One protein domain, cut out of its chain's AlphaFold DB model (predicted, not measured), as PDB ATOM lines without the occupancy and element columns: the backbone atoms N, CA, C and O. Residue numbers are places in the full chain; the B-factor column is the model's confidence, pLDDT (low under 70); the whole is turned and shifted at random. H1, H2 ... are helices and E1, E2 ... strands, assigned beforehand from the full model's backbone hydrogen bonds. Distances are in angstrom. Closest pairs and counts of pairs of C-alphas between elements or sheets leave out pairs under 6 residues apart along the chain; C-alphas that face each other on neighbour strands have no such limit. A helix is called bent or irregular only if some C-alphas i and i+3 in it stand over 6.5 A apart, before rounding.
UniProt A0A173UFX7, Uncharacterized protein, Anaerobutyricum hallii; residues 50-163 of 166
ATOM      1  N   GLY A  50     245.805 274.940 466.047       95.50
ATOM      2  CA  GLY A  50     245.493 275.313 467.404       95.50
ATOM      3  C   GLY A  50     245.366 276.813 467.551       95.50
ATOM      4  O   GLY A  50     245.719 277.564 466.641       95.50
ATOM      5  N   TRP A  51     244.860 277.228 468.701       96.38
ATOM      6  CA  TRP A  51     244.788 278.627 469.091       96.38
ATOM      7  C   TRP A  51     245.257 278.793 470.529       96.38
ATOM      8  O   TRP A  51     245.342 277.832 471.291       96.38
ATOM      9  N   LEU A  52     245.574 280.031 470.881       94.88
ATOM     10  CA  LEU A  52     245.890 280.442 472.239       94.88
ATOM     11  C   LEU A  52     245.234 281.791 472.490       94.88
ATOM     12  O   LEU A  52     245.055 282.578 471.558       94.88
ATOM     13  N   SER A  53     244.884 282.064 473.740       90.62
ATOM     14  CA  SER A  53     244.354 283.362 474.152       90.62
ATOM     15  C   SER A  53     245.189 283.955 475.286       90.62
ATOM     16  O   SER A  53     246.183 283.368 475.715       90.62
ATOM     17  N   GLY A  54     244.836 285.157 475.741       88.56
ATOM     18  CA  GLY A  54     245.449 285.749 476.926       88.56
ATOM     19  C   GLY A  54     245.039 285.020 478.209       88.56
ATOM     20  O   GLY A  54     244.054 284.282 478.236       88.56
ATOM     21  N   ARG A  55     245.770 285.264 479.304       89.50
ATOM     22  CA  ARG A  55     245.469 284.646 480.608       89.50
ATOM     23  C   ARG A  55     244.053 284.932 481.077       89.50
ATOM     24  O   ARG A  55     243.334 283.995 481.375       89.50
ATOM     25  N   ILE A  56     243.677 286.206 481.103       89.88
ATOM     26  CA  ILE A  56     242.357 286.634 481.574       89.88
ATOM     27  C   ILE A  56     241.257 285.957 480.758       89.88
ATOM     28  O   ILE A  56     240.386 285.321 481.325       89.88
ATOM     29  N   THR A  57     241.379 285.953 479.429       89.12
ATOM     30  CA  THR A  57     240.441 285.242 478.552       89.12
ATOM     31  C   THR A  57     240.379 283.745 478.857       89.12
ATOM     32  O   THR A  57     239.294 283.177 478.887       89.12
ATOM     33  N   THR A  58     241.518 283.096 479.100       92.19
ATOM     34  CA  THR A  58     241.548 281.666 479.447       92.19
ATOM     35  C   THR A  58     240.858 281.404 480.782       92.19
ATOM     36  O   THR A  58     240.073 280.462 480.893       92.19
ATOM     37  N   ASP A  59     241.138 282.253 481.770       91.50
ATOM     38  CA  ASP A  59     240.551 282.155 483.098       91.50
ATOM     39  C   ASP A  59     239.036 282.396 483.056       91.50
ATOM     40  O   ASP A  59     238.285 281.577 483.574       91.50
ATOM     41  N   ASP A  60     238.567 283.428 482.358       89.69
ATOM     42  CA  ASP A  60     237.140 283.748 482.238       89.69
ATOM     43  C   ASP A  60     236.330 282.655 481.523       89.69
ATOM     44  O   ASP A  60     235.156 282.459 481.831       89.69
ATOM     45  N   ASN A  61     236.932 281.957 480.551       86.38
ATOM     46  CA  ASN A  61     236.188 281.075 479.644       86.38
ATOM     47  C   ASN A  61     236.365 279.577 479.922       86.38
ATOM     48  O   ASN A  61     235.494 278.796 479.542       86.38
ATOM     49  N   PHE A  62     237.488 279.152 480.514       91.19
ATOM     50  CA  PHE A  62     237.846 277.727 480.534       91.19
ATOM     51  C   PHE A  62     238.229 277.183 481.909       91.19
ATOM     52  O   PHE A  62     237.855 276.054 482.229       91.19
ATOM     53  N   THR A  63     238.981 277.934 482.715       92.25
ATOM     54  CA  THR A  63     239.391 277.475 484.059       92.25
ATOM     55  C   THR A  63     238.544 278.086 485.168       92.25
ATOM     56  O   THR A  63     238.527 277.548 486.267       92.25
ATOM     57  N   PHE A  64     237.847 279.191 484.902       93.38
ATOM     58  CA  PHE A  64     237.042 279.933 485.872       93.38
ATOM     59  C   PHE A  64     237.836 280.329 487.124       93.38
ATOM     60  O   PHE A  64     237.323 280.291 488.240       93.38
ATOM     61  N   TYR A  65     239.108 280.701 486.929       93.12
ATOM     62  CA  TYR A  65     240.057 281.076 487.990       93.12
ATOM     63  C   TYR A  65     240.309 279.988 489.044       93.12
ATOM     64  O   TYR A  65     240.842 280.265 490.126       93.12
ATOM     65  N   GLU A  66     239.961 278.741 488.736       94.88
ATOM     66  CA  GLU A  66     240.240 277.600 489.592       94.88
ATOM     67  C   GLU A  66     241.744 277.436 489.820       94.88
ATOM     68  O   GLU A  66     242.586 277.689 488.951       94.88
ATOM     69  N   LYS A  67     242.089 276.970 491.020       95.38
ATOM     70  CA  LYS A  67     243.467 276.611 491.356       95.38
ATOM     71  C   LYS A  67     243.736 275.162 490.947       95.38
ATOM     72  O   LYS A  67     242.824 274.334 491.021       95.38
ATOM     73  N   PRO A  68     244.969 274.831 490.529       96.12
ATOM     74  CA  PRO A  68     245.319 273.453 490.234       96.12
ATOM     75  C   PRO A  68     245.224 272.602 491.501       96.12
ATOM     76  O   PRO A  68     245.669 273.002 492.576       96.12
ATOM     77  N   ASP A  69     244.631 271.423 491.351       96.88
ATOM     78  CA  ASP A  69     244.466 270.438 492.417       96.88
ATOM     79  C   ASP A  69     245.763 269.627 492.557       96.88
ATOM     80  O   ASP A  69     245.946 268.568 491.946       96.88
ATOM     81  N   LEU A  70     246.729 270.208 493.269       97.75
ATOM     82  CA  LEU A  70     248.081 269.674 493.384       97.75
ATOM     83  C   LEU A  70     248.204 268.677 494.532       97.75
ATOM     84  O   LEU A  70     247.808 268.949 495.662       97.75
ATOM     85  N   ASP A  71     248.840 267.547 494.234       97.75
ATOM     86  CA  ASP A  71     249.354 266.621 495.237       97.75
ATOM     87  C   ASP A  71     250.874 266.797 495.320       97.75
ATOM     88  O   ASP A  71     251.614 266.367 494.433       97.75
ATOM     89  N   GLU A  72     251.340 267.452 496.382       97.00
ATOM     90  CA  GLU A  72     252.770 267.698 496.612       97.00
ATOM     91  C   GLU A  72     253.558 266.407 496.890       97.00
ATOM     92  O   GLU A  72     254.778 266.383 496.736       97.00
ATOM     93  N   ASN A  73     252.868 265.313 497.237       97.62
ATOM     94  CA  ASN A  73     253.466 263.996 497.448       97.62
ATOM     95  C   ASN A  73     253.369 263.096 496.206       97.62
ATOM     96  O   ASN A  73     253.722 261.915 496.275       97.62
ATOM     97  N   ALA A  74     252.907 263.631 495.070       97.75
ATOM     98  CA  ALA A  74     252.772 262.865 493.842       97.75
ATOM     99  C   ALA A  74     254.106 262.218 493.440       97.75
ATOM    100  O   ALA A  74     255.167 262.853 493.455       97.75
ATOM    101  N   ALA A  75     254.036 260.958 493.002       97.50
ATOM    102  CA  ALA A  75     255.194 260.238 492.489       97.50
ATOM    103  C   ALA A  75     255.891 261.028 491.366       97.50
ATOM    104  O   ALA A  75     255.258 261.763 490.597       97.50
ATOM    105  N   LYS A  76     257.217 260.873 491.254       98.06
ATOM    106  CA  LYS A  76     257.988 261.550 490.206       98.06
ATOM    107  C   LYS A  76     257.488 261.097 488.833       98.06
ATOM    108  O   LYS A  76     257.508 259.907 488.526       98.06
ATOM    109  N   VAL A  77     257.065 262.048 488.005       98.06
ATOM    110  CA  VAL A  77     256.673 261.742 486.626       98.06
ATOM    111  C   VAL A  77     257.915 261.601 485.738       98.06
ATOM    112  O   VAL A  77     258.924 262.263 486.000       98.06
ATOM    113  N   PRO A  78     257.852 260.781 484.671       97.88
ATOM    114  CA  PRO A  78     258.886 260.731 483.647       97.88
ATOM    115  C   PRO A  78     259.312 262.121 483.167       97.88
ATOM    116  O   PRO A  78     258.482 263.016 482.980       97.88
ATOM    117  N   GLU A  79     260.615 262.285 482.975       95.62
ATOM    118  CA  GLU A  79     261.195 263.527 482.475       95.62
ATOM    119  C   GLU A  79     260.834 263.760 481.002       95.62
ATOM    120  O   GLU A  79     260.494 262.831 480.270       95.62
ATOM    121  N   GLY A  80     260.913 265.022 480.577       96.00
ATOM    122  CA  GLY A  80     260.597 265.433 479.212       96.00
ATOM    123  C   GLY A  80     259.110 265.685 478.953       96.00
ATOM    124  O   GLY A  80     258.315 265.890 479.876       96.00
ATOM    125  N   ASP A  81     258.784 265.728 477.664       98.00
ATOM    126  CA  ASP A  81     257.461 266.052 477.132       98.00
ATOM    127  C   ASP A  81     256.456 264.920 477.405       98.00
ATOM    128  O   ASP A  81     256.819 263.751 477.555       98.00
ATOM    129  N   TYR A  82     255.172 265.261 477.465       98.12
ATOM    130  CA  TYR A  82     254.086 264.303 477.633       98.12
ATOM    131  C   TYR A  82     252.965 264.611 476.647       98.12
ATOM    132  O   TYR A  82     252.320 265.653 476.735       98.12
ATOM    133  N   ILE A  83     252.709 263.691 475.720       97.75
ATOM    134  CA  ILE A  83     251.661 263.836 474.711       97.75
ATOM    135  C   ILE A  83     250.590 262.788 474.985       97.75
ATOM    136  O   ILE A  83     250.753 261.612 474.674       97.75
ATOM    137  N   ALA A  84     249.490 263.224 475.595       97.38
ATOM    138  CA  ALA A  84     248.372 262.351 475.940       97.38
ATOM    139  C   ALA A  84     247.515 261.986 474.719       97.38
ATOM    140  O   ALA A  84     246.939 260.903 474.657       97.38
ATOM    141  N   LYS A  85     247.412 262.908 473.753       95.62
ATOM    142  CA  LYS A  85     246.555 262.772 472.572       95.62
ATOM    143  C   LYS A  85     247.140 263.497 471.361       95.62
ATOM    144  O   LYS A  85     247.535 264.662 471.449       95.62
ATOM    145  N   LYS A  86     247.111 262.816 470.212       95.44
ATOM    146  CA  LYS A  86     247.310 263.425 468.889       95.44
ATOM    147  C   LYS A  86     245.954 263.847 468.333       95.44
ATOM    148  O   LYS A  86     245.023 263.045 468.314       95.44
ATOM    149  N   THR A  87     245.826 265.102 467.925       95.50
ATOM    150  CA  THR A  87     244.579 265.676 467.405       95.50
ATOM    151  C   THR A  87     244.892 266.714 466.334       95.50
ATOM    152  O   THR A  87     246.034 267.151 466.211       95.50
ATOM    153  N   ASP A  88     243.884 267.097 465.560       93.50
ATOM    154  CA  ASP A  88     244.013 268.121 464.518       93.50
ATOM    155  C   ASP A  88     243.862 269.545 465.071       93.50
ATOM    156  O   ASP A  88     244.226 270.509 464.401       93.50
ATOM    157  N   MET A  89     243.337 269.678 466.295       96.56
ATOM    158  CA  MET A  89     243.061 270.965 466.924       96.56
ATOM    159  C   MET A  89     243.459 270.986 468.402       96.56
ATOM    160  O   MET A  89     242.948 270.203 469.213       96.56
ATOM    161  N   TYR A  90     244.346 271.918 468.748       97.56
ATOM    162  CA  TYR A  90     244.858 272.126 470.099       97.56
ATOM    163  C   TYR A  90     244.456 273.486 470.675       97.56
ATOM    164  O   TYR A  90     244.522 274.507 469.993       97.56
ATOM    165  N   TYR A  91     244.143 273.518 471.968       97.69
ATOM    166  CA  TYR A  91     244.223 274.751 472.737       97.69
ATOM    167  C   TYR A  91     245.605 274.842 473.362       97.69
ATOM    168  O   TYR A  91     245.934 274.078 474.269       97.69
ATOM    169  N   VAL A  92     246.431 275.746 472.850       97.00
ATOM    170  CA  VAL A  92     247.800 275.931 473.313       97.00
ATOM    171  C   VAL A  92     247.797 276.942 474.448       97.00
ATOM    172  O   VAL A  92     247.373 278.081 474.275       97.00
ATOM    173  N   TRP A  93     248.329 276.555 475.599       96.25
ATOM    174  CA  TRP A  93     248.524 277.460 476.720       96.25
ATOM    175  C   TRP A  93     250.009 277.588 477.053       96.25
ATOM    176  O   TRP A  93     250.721 276.594 477.163       96.25
ATOM    177  N   ILE A  94     250.502 278.821 477.178       95.38
ATOM    178  CA  ILE A  94     251.901 279.090 477.524       95.38
ATOM    179  C   ILE A  94     251.978 279.371 479.023       95.38
ATOM    180  O   ILE A  94     251.681 280.483 479.462       95.38
ATOM    181  N   ASP A  95     252.421 278.382 479.799       94.25
ATOM    182  CA  ASP A  95     252.502 278.459 481.260       94.25
ATOM    183  C   ASP A  95     253.880 278.050 481.779       94.25
ATOM    184  O   ASP A  95     254.086 276.934 482.251       94.25
ATOM    185  N   PRO A  96     254.874 278.945 481.753       95.25
ATOM    186  CA  PRO A  96     256.232 278.575 482.135       95.25
ATOM    187  C   PRO A  96     256.343 277.940 483.529       95.25
ATOM    188  O   PRO A  96     257.262 277.157 483.760       95.25
ATOM    189  N   SER A  97     255.436 278.278 484.451       94.50
ATOM    190  CA  SER A  97     255.458 277.825 485.847       94.50
ATOM    191  C   SER A  97     254.335 276.862 486.238       94.50
ATOM    192  O   SER A  97     254.399 276.340 487.345       94.50
ATOM    193  N   GLY A  98     253.339 276.638 485.380       94.56
ATOM    194  CA  GLY A  98     252.184 275.790 485.675       94.56
ATOM    195  C   GLY A  98     251.272 276.375 486.756       94.56
ATOM    196  O   GLY A  98     251.420 276.082 487.941       94.56
ATOM    197  N   ARG A  99     250.339 277.245 486.366       92.19
ATOM    198  CA  ARG A  99     249.453 277.986 487.277       92.19
ATOM    199  C   ARG A  99     247.977 277.713 487.045       92.19
ATOM    200  O   ARG A  99     247.205 277.913 487.978       92.19
ATOM    201  N   LEU A 100     247.576 277.315 485.839       92.75
ATOM    202  CA  LEU A 100     246.161 277.134 485.527       92.75
ATOM    203  C   LEU A 100     245.568 275.882 486.175       92.75
ATOM    204  O   LEU A 100     246.152 274.797 486.116       92.75
ATOM    205  N   GLY A 101     244.387 276.043 486.778       95.19
ATOM    206  CA  GLY A 101     243.616 274.972 487.403       95.19
ATOM    207  C   GLY A 101     242.632 274.307 486.451       95.19
ATOM    208  O   GLY A 101     241.422 274.449 486.600       95.19
ATOM    209  N   TRP A 102     243.146 273.559 485.477       96.69
ATOM    210  CA  TRP A 102     242.309 272.802 484.547       96.69
ATOM    211  C   TRP A 102     241.376 271.805 485.242       96.69
ATOM    212  O   TRP A 102     241.726 271.179 486.240       96.69
ATOM    213  N   LYS A 103     240.194 271.597 484.661       96.12
ATOM    214  CA  LYS A 103     239.264 270.529 485.072       96.12
ATOM    215  C   LYS A 103     239.145 269.409 484.038       96.12
ATOM    216  O   LYS A 103     238.659 268.330 484.353       96.12
ATOM    217  N   SER A 104     239.587 269.661 482.808       95.94
ATOM    218  CA  SER A 104     239.463 268.757 481.666       95.94
ATOM    219  C   SER A 104     240.614 268.987 480.688       95.94
ATOM    220  O   SER A 104     241.098 270.110 480.553       95.94
ATOM    221  N   SER A 105     241.023 267.935 479.974       97.00
ATOM    222  CA  SER A 105     241.947 268.026 478.832       97.00
ATOM    223  C   SER A 105     241.289 268.427 477.525       97.00
ATOM    224  O   SER A 105     241.966 268.612 476.519       97.00
ATOM    225  N   THR A 106     239.970 268.564 477.526       96.69
ATOM    226  CA  THR A 106     239.191 268.967 476.365       96.69
ATOM    227  C   THR A 106     238.411 270.225 476.696       96.69
ATOM    228  O   THR A 106     237.766 270.291 477.744       96.69
ATOM    229  N   LEU A 107     238.437 271.185 475.777       94.25
ATOM    230  CA  LEU A 107     237.560 272.348 475.803       94.25
ATOM    231  C   LEU A 107     236.784 272.465 474.497       94.25
ATOM    232  O   LEU A 107     237.214 271.947 473.464       94.25
ATOM    233  N   THR A 108     235.655 273.161 474.558       94.44
ATOM    234  CA  THR A 108     234.815 273.452 473.398       94.44
ATOM    235  C   THR A 108     234.531 274.943 473.360       94.44
ATOM    236  O   THR A 108     234.029 275.506 474.329       94.44
ATOM    237  N   TYR A 109     234.857 275.574 472.237       92.75
ATOM    238  CA  TYR A 109     234.501 276.953 471.938       92.75
ATOM    239  C   TYR A 109     233.441 276.954 470.833       92.75
ATOM    240  O   TYR A 109     233.738 276.612 469.686       92.75
ATOM    241  N   ILE A 110     232.203 277.295 471.203       93.19
ATOM    242  CA  ILE A 110     230.979 277.124 470.400       93.19
ATOM    243  C   ILE A 110     230.792 275.656 469.972       93.19
ATOM    244  O   ILE A 110     230.320 274.868 470.786       93.19
ATOM    245  N   ASP A 111     231.177 275.258 468.756       93.50
ATOM    246  CA  ASP A 111     231.115 273.867 468.278       93.50
ATOM    247  C   ASP A 111     232.497 273.271 467.941       93.50
ATOM    248  O   ASP A 111     232.601 272.114 467.531       93.50
ATOM    249  N   THR A 112     233.575 274.021 468.191       95.44
ATOM    250  CA  THR A 112     234.956 273.587 467.965       95.44
ATOM    251  C   THR A 112     235.560 273.050 469.246       95.44
ATOM    252  O   THR A 112     235.778 273.780 470.213       95.44
ATOM    253  N   THR A 113     235.884 271.762 469.230       96.25
ATOM    254  CA  THR A 113     236.527 271.068 470.343       96.25
ATOM    255  C   THR A 113     238.031 270.953 470.124       96.25
ATOM    256  O   THR A 113     238.488 270.642 469.024       96.25
ATOM    257  N   ALA A 114     238.809 271.150 471.186       97.44
ATOM    258  CA  ALA A 114     240.259 271.032 471.146       97.44
ATOM    259  C   ALA A 114     240.834 270.314 472.360       97.44
ATOM    260  O   ALA A 114     240.268 270.343 473.454       97.44
ATOM    261  N   HIS A 115     241.996 269.696 472.148       98.31
ATOM    262  CA  HIS A 115     242.803 269.135 473.227       98.31
ATOM    263  C   HIS A 115     243.701 270.214 473.826       98.31
ATOM    264  O   HIS A 115     244.418 270.897 473.093       98.31
ATOM    265  N   VAL A 116     243.699 270.350 475.145       98.00
ATOM    266  CA  VAL A 116     244.579 271.283 475.852       98.00
ATOM    267  C   VAL A 116     246.018 270.777 475.787       98.00
ATOM    268  O   VAL A 116     246.308 269.612 476.080       98.00
ATOM    269  N   ILE A 117     246.931 271.670 475.416       98.00
ATOM    270  CA  ILE A 117     248.367 271.441 475.492       98.00
ATOM    271  C   ILE A 117     249.063 272.612 476.179       98.00
ATOM    272  O   ILE A 117     248.952 273.765 475.764       98.00
ATOM    273  N   GLU A 118     249.814 272.297 477.223       97.75
ATOM    274  CA  GLU A 118     250.608 273.260 477.974       97.75
ATOM    275  C   GLU A 118     252.040 273.345 477.440       97.75
ATOM    276  O   GLU A 118     252.695 272.338 477.181       97.75
ATOM    277  N   VAL A 119     252.576 274.554 477.328       97.44
ATOM    278  CA  VAL A 119     254.002 274.791 477.102       97.44
ATOM    279  C   VAL A 119     254.603 275.311 478.398       97.44
ATOM    280  O   VAL A 119     254.403 276.465 478.776       97.44
ATOM    281  N   LEU A 120     255.344 274.436 479.065       97.81
ATOM    282  CA  LEU A 120     255.959 274.654 480.366       97.81
ATOM    283  C   LEU A 120     257.444 274.998 480.227       97.81
ATOM    284  O   LEU A 120     258.068 274.792 479.187       97.81
ATOM    285  N   THR A 121     258.052 275.442 481.323       97.44
ATOM    286  CA  THR A 121     259.510 275.366 481.513       97.44
ATOM    287  C   THR A 121     259.819 274.382 482.638       97.44
ATOM    288  O   THR A 121     258.915 273.910 483.327       97.44
ATOM    289  N   GLU A 122     261.094 274.090 482.882       95.94
ATOM    290  CA  GLU A 122     261.511 273.246 484.016       95.94
ATOM    291  C   GLU A 122     261.172 273.855 485.389       95.94
ATOM    292  O   GLU A 122     261.286 273.177 486.404       95.94
ATOM    293  N   LYS A 123     260.704 275.113 485.431       95.81
ATOM    294  CA  LYS A 123     260.158 275.740 486.643       95.81
ATOM    295  C   LYS A 123     258.841 275.116 487.107       95.81
ATOM    296  O   LYS A 123     258.493 275.282 488.272       95.81
ATOM    297  N   ALA A 124     258.095 274.454 486.221       96.94
ATOM    298  CA  ALA A 124     256.866 273.767 486.598       96.94
ATOM    299  C   ALA A 124     257.177 272.570 487.512       96.94
ATOM    300  O   ALA A 124     258.035 271.732 487.210       96.94
ATOM    301  N   THR A 125     256.467 272.485 488.636       97.44
ATOM    302  CA  THR A 125     256.734 271.481 489.673       97.44
ATOM    303  C   THR A 125     256.385 270.065 489.205       97.44
ATOM    304  O   THR A 125     255.638 269.856 488.243       97.44
ATOM    305  N   ASN A 126     256.919 269.050 489.897       98.19
ATOM    306  CA  ASN A 126     256.486 267.668 489.673       98.19
ATOM    307  C   ASN A 126     254.982 267.505 489.936       98.19
ATOM    308  O   ASN A 126     254.306 266.892 489.116       98.19
ATOM    309  N   ALA A 127     254.472 268.107 491.016       98.38
ATOM    310  CA  ALA A 127     253.055 268.088 491.367       98.38
ATOM    311  C   ALA A 127     252.178 268.624 490.226       98.38
ATOM    312  O   ALA A 127     251.198 267.983 489.853       98.38
ATOM    313  N   TYR A 128     252.573 269.737 489.592       98.44
ATOM    314  CA  TYR A 128     251.830 270.293 488.459       98.44
ATOM    315  C   TYR A 128     251.852 269.367 487.236       98.44
ATOM    316  O   TYR A 128     250.813 269.082 486.643       98.44
ATOM    317  N   LYS A 129     253.018 268.815 486.882       98.56
ATOM    318  CA  LYS A 129     253.116 267.849 485.772       98.56
ATOM    319  C   LYS A 129     252.309 266.573 486.045       98.56
ATOM    320  O   LYS A 129     251.699 266.033 485.124       98.56
ATOM    321  N   ALA A 130     252.283 266.096 487.289       98.56
ATOM    322  CA  ALA A 130     251.460 264.962 487.705       98.56
ATOM    323  C   ALA A 130     249.962 265.279 487.601       98.56
ATOM    324  O   ALA A 130     249.203 264.463 487.077       98.56
ATOM    325  N   PHE A 131     249.551 266.478 488.018       98.50
ATOM    326  CA  PHE A 131     248.192 266.990 487.851       98.50
ATOM    327  C   PHE A 131     247.760 267.006 486.374       98.50
ATOM    328  O   PHE A 131     246.720 266.435 486.040       98.50
ATOM    329  N   LEU A 132     248.586 267.544 485.468       98.50
ATOM    330  CA  LEU A 132     248.291 267.521 484.029       98.50
ATOM    331  C   LEU A 132     248.150 266.089 483.492       98.50
ATOM    332  O   LEU A 132     247.191 265.789 482.784       98.50
ATOM    333  N   ARG A 133     249.058 265.176 483.870       98.50
ATOM    334  CA  ARG A 133     248.983 263.760 483.463       98.50
ATOM    335  C   ARG A 133     247.720 263.073 483.972       98.50
ATOM    336  O   ARG A 133     247.112 262.321 483.217       98.50
ATOM    337  N   ARG A 134     247.293 263.357 485.208       98.00
ATOM    338  CA  ARG A 134     246.045 262.826 485.782       98.00
ATOM    339  C   ARG A 134     244.829 263.215 484.941       98.00
ATOM    340  O   ARG A 134     243.943 262.393 484.737       98.00
ATOM    341  N   LEU A 135     244.820 264.433 484.403       98.12
ATOM    342  CA  LEU A 135     243.769 264.927 483.506       98.12
ATOM    343  C   LEU A 135     243.974 264.532 482.034       98.12
ATOM    344  O   LEU A 135     243.153 264.883 481.185       98.12
ATOM    345  N   SER A 136     245.050 263.806 481.714       98.44
ATOM    346  CA  SER A 136     245.475 263.523 480.337       98.44
ATOM    347  C   SER A 136     245.693 264.798 479.508       98.44
ATOM    348  O   SER A 136     245.406 264.830 478.315       98.44
ATOM    349  N   ILE A 137     246.190 265.870 480.127       98.56
ATOM    350  CA  ILE A 137     246.583 267.107 479.446       98.56
ATOM    351  C   ILE A 137     248.006 266.944 478.928       98.56
ATOM    352  O   ILE A 137     248.911 266.566 479.674       98.56
ATOM    353  N   SER A 138     248.201 267.235 477.642       98.50
ATOM    354  CA  SER A 138     249.532 267.190 477.042       98.50
ATOM    355  C   SER A 138     250.365 268.366 477.551       98.50
ATOM    356  O   SER A 138     249.836 269.460 477.739       98.50
ATOM    357  N   TYR A 139     251.671 268.185 477.723       98.50
ATOM    358  CA  TYR A 139     252.580 269.295 477.975       98.50
ATOM    359  C   TYR A 139     253.931 269.122 477.283       98.50
ATOM    360  O   TYR A 139     254.414 268.008 477.074       98.50
ATOM    361  N   ILE A 140     254.560 270.249 476.965       97.94
ATOM    362  CA  ILE A 140     255.870 270.337 476.323       97.94
ATOM    363  C   ILE A 140     256.780 271.201 477.189       97.94
ATOM    364  O   ILE A 140     256.416 272.312 477.568       97.94
ATOM    365  N   ILE A 141     257.983 270.715 477.474       97.81
ATOM    366  CA  ILE A 141     259.018 271.449 478.191       97.81
ATOM    367  C   ILE A 141     259.828 272.277 477.186       97.81
ATOM    368  O   ILE A 141     260.465 271.768 476.256       97.81
ATOM    369  N   ALA A 142     259.813 273.594 477.377       96.62
ATOM    370  CA  ALA A 142     260.513 274.567 476.546       96.62
ATOM    371  C   ALA A 142     261.944 274.872 477.032       96.62
ATOM    372  O   ALA A 142     262.606 275.737 476.462       96.62
ATOM    373  N   GLY A 143     262.442 274.157 478.045       94.38
ATOM    374  CA  GLY A 143     263.778 274.306 478.635       94.38
ATOM    375  C   GLY A 143     263.752 274.927 480.034       94.38
ATOM    376  O   GLY A 143     262.689 275.090 480.633       94.38
ATOM    377  N   SER A 144     264.929 275.278 480.557       92.38
ATOM    378  CA  SER A 144     265.110 275.748 481.941       92.38
ATOM    379  C   SER A 144     264.788 277.230 482.167       92.38
ATOM    380  O   SER A 144     264.420 277.646 483.268       92.38
ATOM    381  N   LYS A 145     264.914 278.050 481.118       88.50
ATOM    382  CA  LYS A 145     264.665 279.497 481.155       88.50
ATOM    383  C   LYS A 145     263.304 279.858 480.565       88.50
ATOM    384  O   LYS A 145     262.667 279.047 479.905       88.50
ATOM    385  N   SER A 146     262.888 281.096 480.812       86.19
ATOM    386  CA  SER A 146     261.674 281.713 480.271       86.19
ATOM    387  C   SER A 146     262.095 282.910 479.414       86.19
ATOM    388  O   SER A 146     261.931 284.061 479.819       86.19
ATOM    389  N   ASP A 147     262.666 282.624 478.247       85.81
ATOM    390  CA  ASP A 147     263.304 283.597 477.347       85.81
ATOM    391  C   ASP A 147     262.319 284.174 476.303       85.81
ATOM    392  O   ASP A 147     262.698 284.885 475.370       85.81
ATOM    393  N   GLY A 148     261.023 283.881 476.465       90.31
ATOM    394  CA  GLY A 148     259.924 284.471 475.706       90.31
ATOM    395  C   GLY A 148     259.444 283.638 474.514       90.31
ATOM    396  O   GLY A 148     259.822 282.487 474.307       90.31
ATOM    397  N   TRP A 149     258.584 284.245 473.692       91.31
ATOM    398  CA  TRP A 149     257.811 283.567 472.640       91.31
ATOM    399  C   TRP A 149     258.637 282.743 471.651       91.31
ATOM    400  O   TRP A 149     258.195 281.691 471.194       91.31
ATOM    401  N   ARG A 150     259.857 283.187 471.330       91.81
ATOM    402  CA  ARG A 150     260.744 282.473 470.400       91.81
ATOM    403  C   ARG A 150     261.073 281.058 470.879       91.81
ATOM    404  O   ARG A 150     261.166 280.165 470.040       91.81
ATOM    405  N   GLN A 151     261.247 280.884 472.187       93.69
ATOM    406  CA  GLN A 151     261.563 279.611 472.828       93.69
ATOM    407  C   GLN A 151     260.341 278.686 472.828       93.69
ATOM    408  O   GLN A 151     260.423 277.551 472.365       93.69
ATOM    409  N   TYR A 152     259.188 279.195 473.261       94.31
ATOM    410  CA  TYR A 152     257.949 278.418 473.358       94.31
ATOM    411  C   TYR A 152     257.490 277.891 471.996       94.31
ATOM    412  O   TYR A 152     257.170 276.714 471.838       94.31
ATOM    413  N   MET A 153     257.559 278.742 470.974       93.81
ATOM    414  CA  MET A 153     257.190 278.380 469.607       93.81
ATOM    415  C   MET A 153     258.169 277.387 468.966       93.81
ATOM    416  O   MET A 153     257.769 276.551 468.150       93.81
ATOM    417  N   ALA A 154     259.448 277.439 469.349       93.62
ATOM    418  CA  ALA A 154     260.422 276.433 468.939       93.62
ATOM    419  C   ALA A 154     260.134 275.069 469.591       93.62
ATOM    420  O   ALA A 154     260.274 274.047 468.922       93.62
ATOM    421  N   ALA A 155     259.680 275.043 470.850       94.44
ATOM    422  CA  ALA A 155     259.301 273.809 471.540       94.44
ATOM    423  C   ALA A 155     258.107 273.116 470.860       94.44
ATOM    424  O   ALA A 155     258.168 271.925 470.572       94.44
ATOM    425  N   LEU A 156     257.071 273.880 470.499       94.06
ATOM    426  CA  LEU A 156     255.933 273.366 469.725       94.06
ATOM    427  C   LEU A 156     256.365 272.814 468.359       94.06
ATOM    428  O   LEU A 156     255.963 271.723 467.963       94.06
ATOM    429  N   SER A 157     257.228 273.543 467.645       92.75
ATOM    430  CA  SER A 157     257.721 273.097 466.333       92.75
ATOM    431  C   SER A 157     258.545 271.822 466.427       92.75
ATOM    432  O   SER A 157     258.452 270.975 465.545       92.75
ATOM    433  N   ARG A 158     259.333 271.669 467.498       93.75
ATOM    434  CA  ARG A 158     260.121 270.463 467.758       93.75
ATOM    435  C   ARG A 158     259.222 269.232 467.858       93.75
ATOM    436  O   ARG A 158     259.505 268.245 467.187       93.75
ATOM    437  N   GLU A 159     258.139 269.298 468.629       92.38
ATOM    438  CA  GLU A 159     257.220 268.159 468.769       92.38
ATOM    439  C   GLU A 159     256.442 267.876 467.483       92.38
ATOM    440  O   GLU A 159     256.241 266.716 467.119       92.38
ATOM    441  N   LYS A 160     256.106 268.914 466.713       88.12
ATOM    442  CA  LYS A 160     255.563 268.724 465.366       88.12
ATOM    443  C   LYS A 160     256.556 268.021 464.431       88.12
ATOM    444  O   LYS A 160     256.182 267.087 463.733       88.12
ATOM    445  N   CYS A 161     257.834 268.409 464.438       86.31
ATOM    446  CA  CYS A 161     258.870 267.765 463.621       86.31
ATOM    447  C   CYS A 161     259.108 266.295 463.996       86.31
ATOM    448  O   CYS A 161     259.484 265.509 463.130       86.31
ATOM    449  N   LYS A 162     258.871 265.914 465.256       89.62
ATOM    450  CA  LYS A 162     258.898 264.512 465.700       89.62
ATOM    451  C   LYS A 162     257.658 263.711 465.267       89.62
ATOM    452  O   LYS A 162     257.638 262.501 465.444       89.62
ATOM    453  N   GLY A 163     256.626 264.362 464.722       87.31
ATOM    454  CA  GLY A 163     255.334 263.735 464.421       87.31
ATOM    455  C   GLY A 163     254.473 263.490 465.665       87.31
ATOM    456  O   GLY A 163     253.552 262.669 465.636       87.31
TER     457      GLY A 163
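Overview. This is residues 50 to 163 of the 166 residues of an uncharacterized protein of Anaerobutyricum hallii (UniProt A0A173UFX7). A small twisted sheet is built round one long strand, E3, with E1 beside it on one side and E2 and E4 beside its two ends on the other side; H3 crosses one face over E3 and E4, H1 is on the opposite face, and H2 only grazes the sheet. The unnamed stretch of residues 64 to 89 loops round the outside, past H2. The printed part has 114 residues with three named helices and four named strands, in the order H1 E1 E2 E3 H2 E4 H3; the class is mixed, helices and strands, and under half of the residues are in named elements. The branched sheet is mixed: E1 and E4 are parallel to E3, E2 is antiparallel to it. The whole is compact, with a radius of gyration of the C-alphas of 13.2 A and spans of 36 by 32 by 25 A.

Arrangement. Start at residues 50 to 51, which pair, parallel, with residues 90 to 91 of E1, residues 90 to 94. Next comes H1, residues 55 to 63, on the sheet at a height of 8.6 A; its closest C-alphas to E2, residues 106 to 109, are those of Phe 62 and Leu 107, 7.2 A apart. E1 is parallel to E3, residues 112 to 120, at 30 degrees; look at N 91 and O 115, 2.9 A apart. E2 and E3 form a hairpin, with N 109 and O 112 at 2.9 A. E3, H2, residues 126 to 134, and E4, residues 138 to 141, make a strand-helix-strand unit, two parallel neighbour strands with a helix between, its crossover right-handed. Between E3 and E4 find N 120 and O 140, 2.8 A apart. H2 only grazes the sheet, with its residues 129 to 133. H3, residues 149 to 161, runs across the strands at a height of 9.5 A, at 66 degrees to E3 on the local plane; its closest C-alphas to E4 are those of Ala 155 and Ile 140, 6.8 A apart. Every O i to N i+4 pair is within hydrogen-bond range in H2 and H3, and 4 of 5 in H1.

Along the chain. Find C-alpha 55 at (245.469, 284.646, 480.608), where H1 begins; H1 is only just irregular, with C-alphas 60 and 63 at 6.9 A. E3 runs 24.4 A from C-alpha 112 at (234.956, 273.587, 467.965). H3 runs 18.2 A and ends at C-alpha 161, (258.870, 267.765, 463.621).

Size, cuts and confidence. The C-alphas farthest apart are those of Asn 73 and Asp 111, at 38.1 A. The links H1 to E1 and E1 to E2 are long. The printed part has no cut, and no printed residue is under 70 in pLDDT.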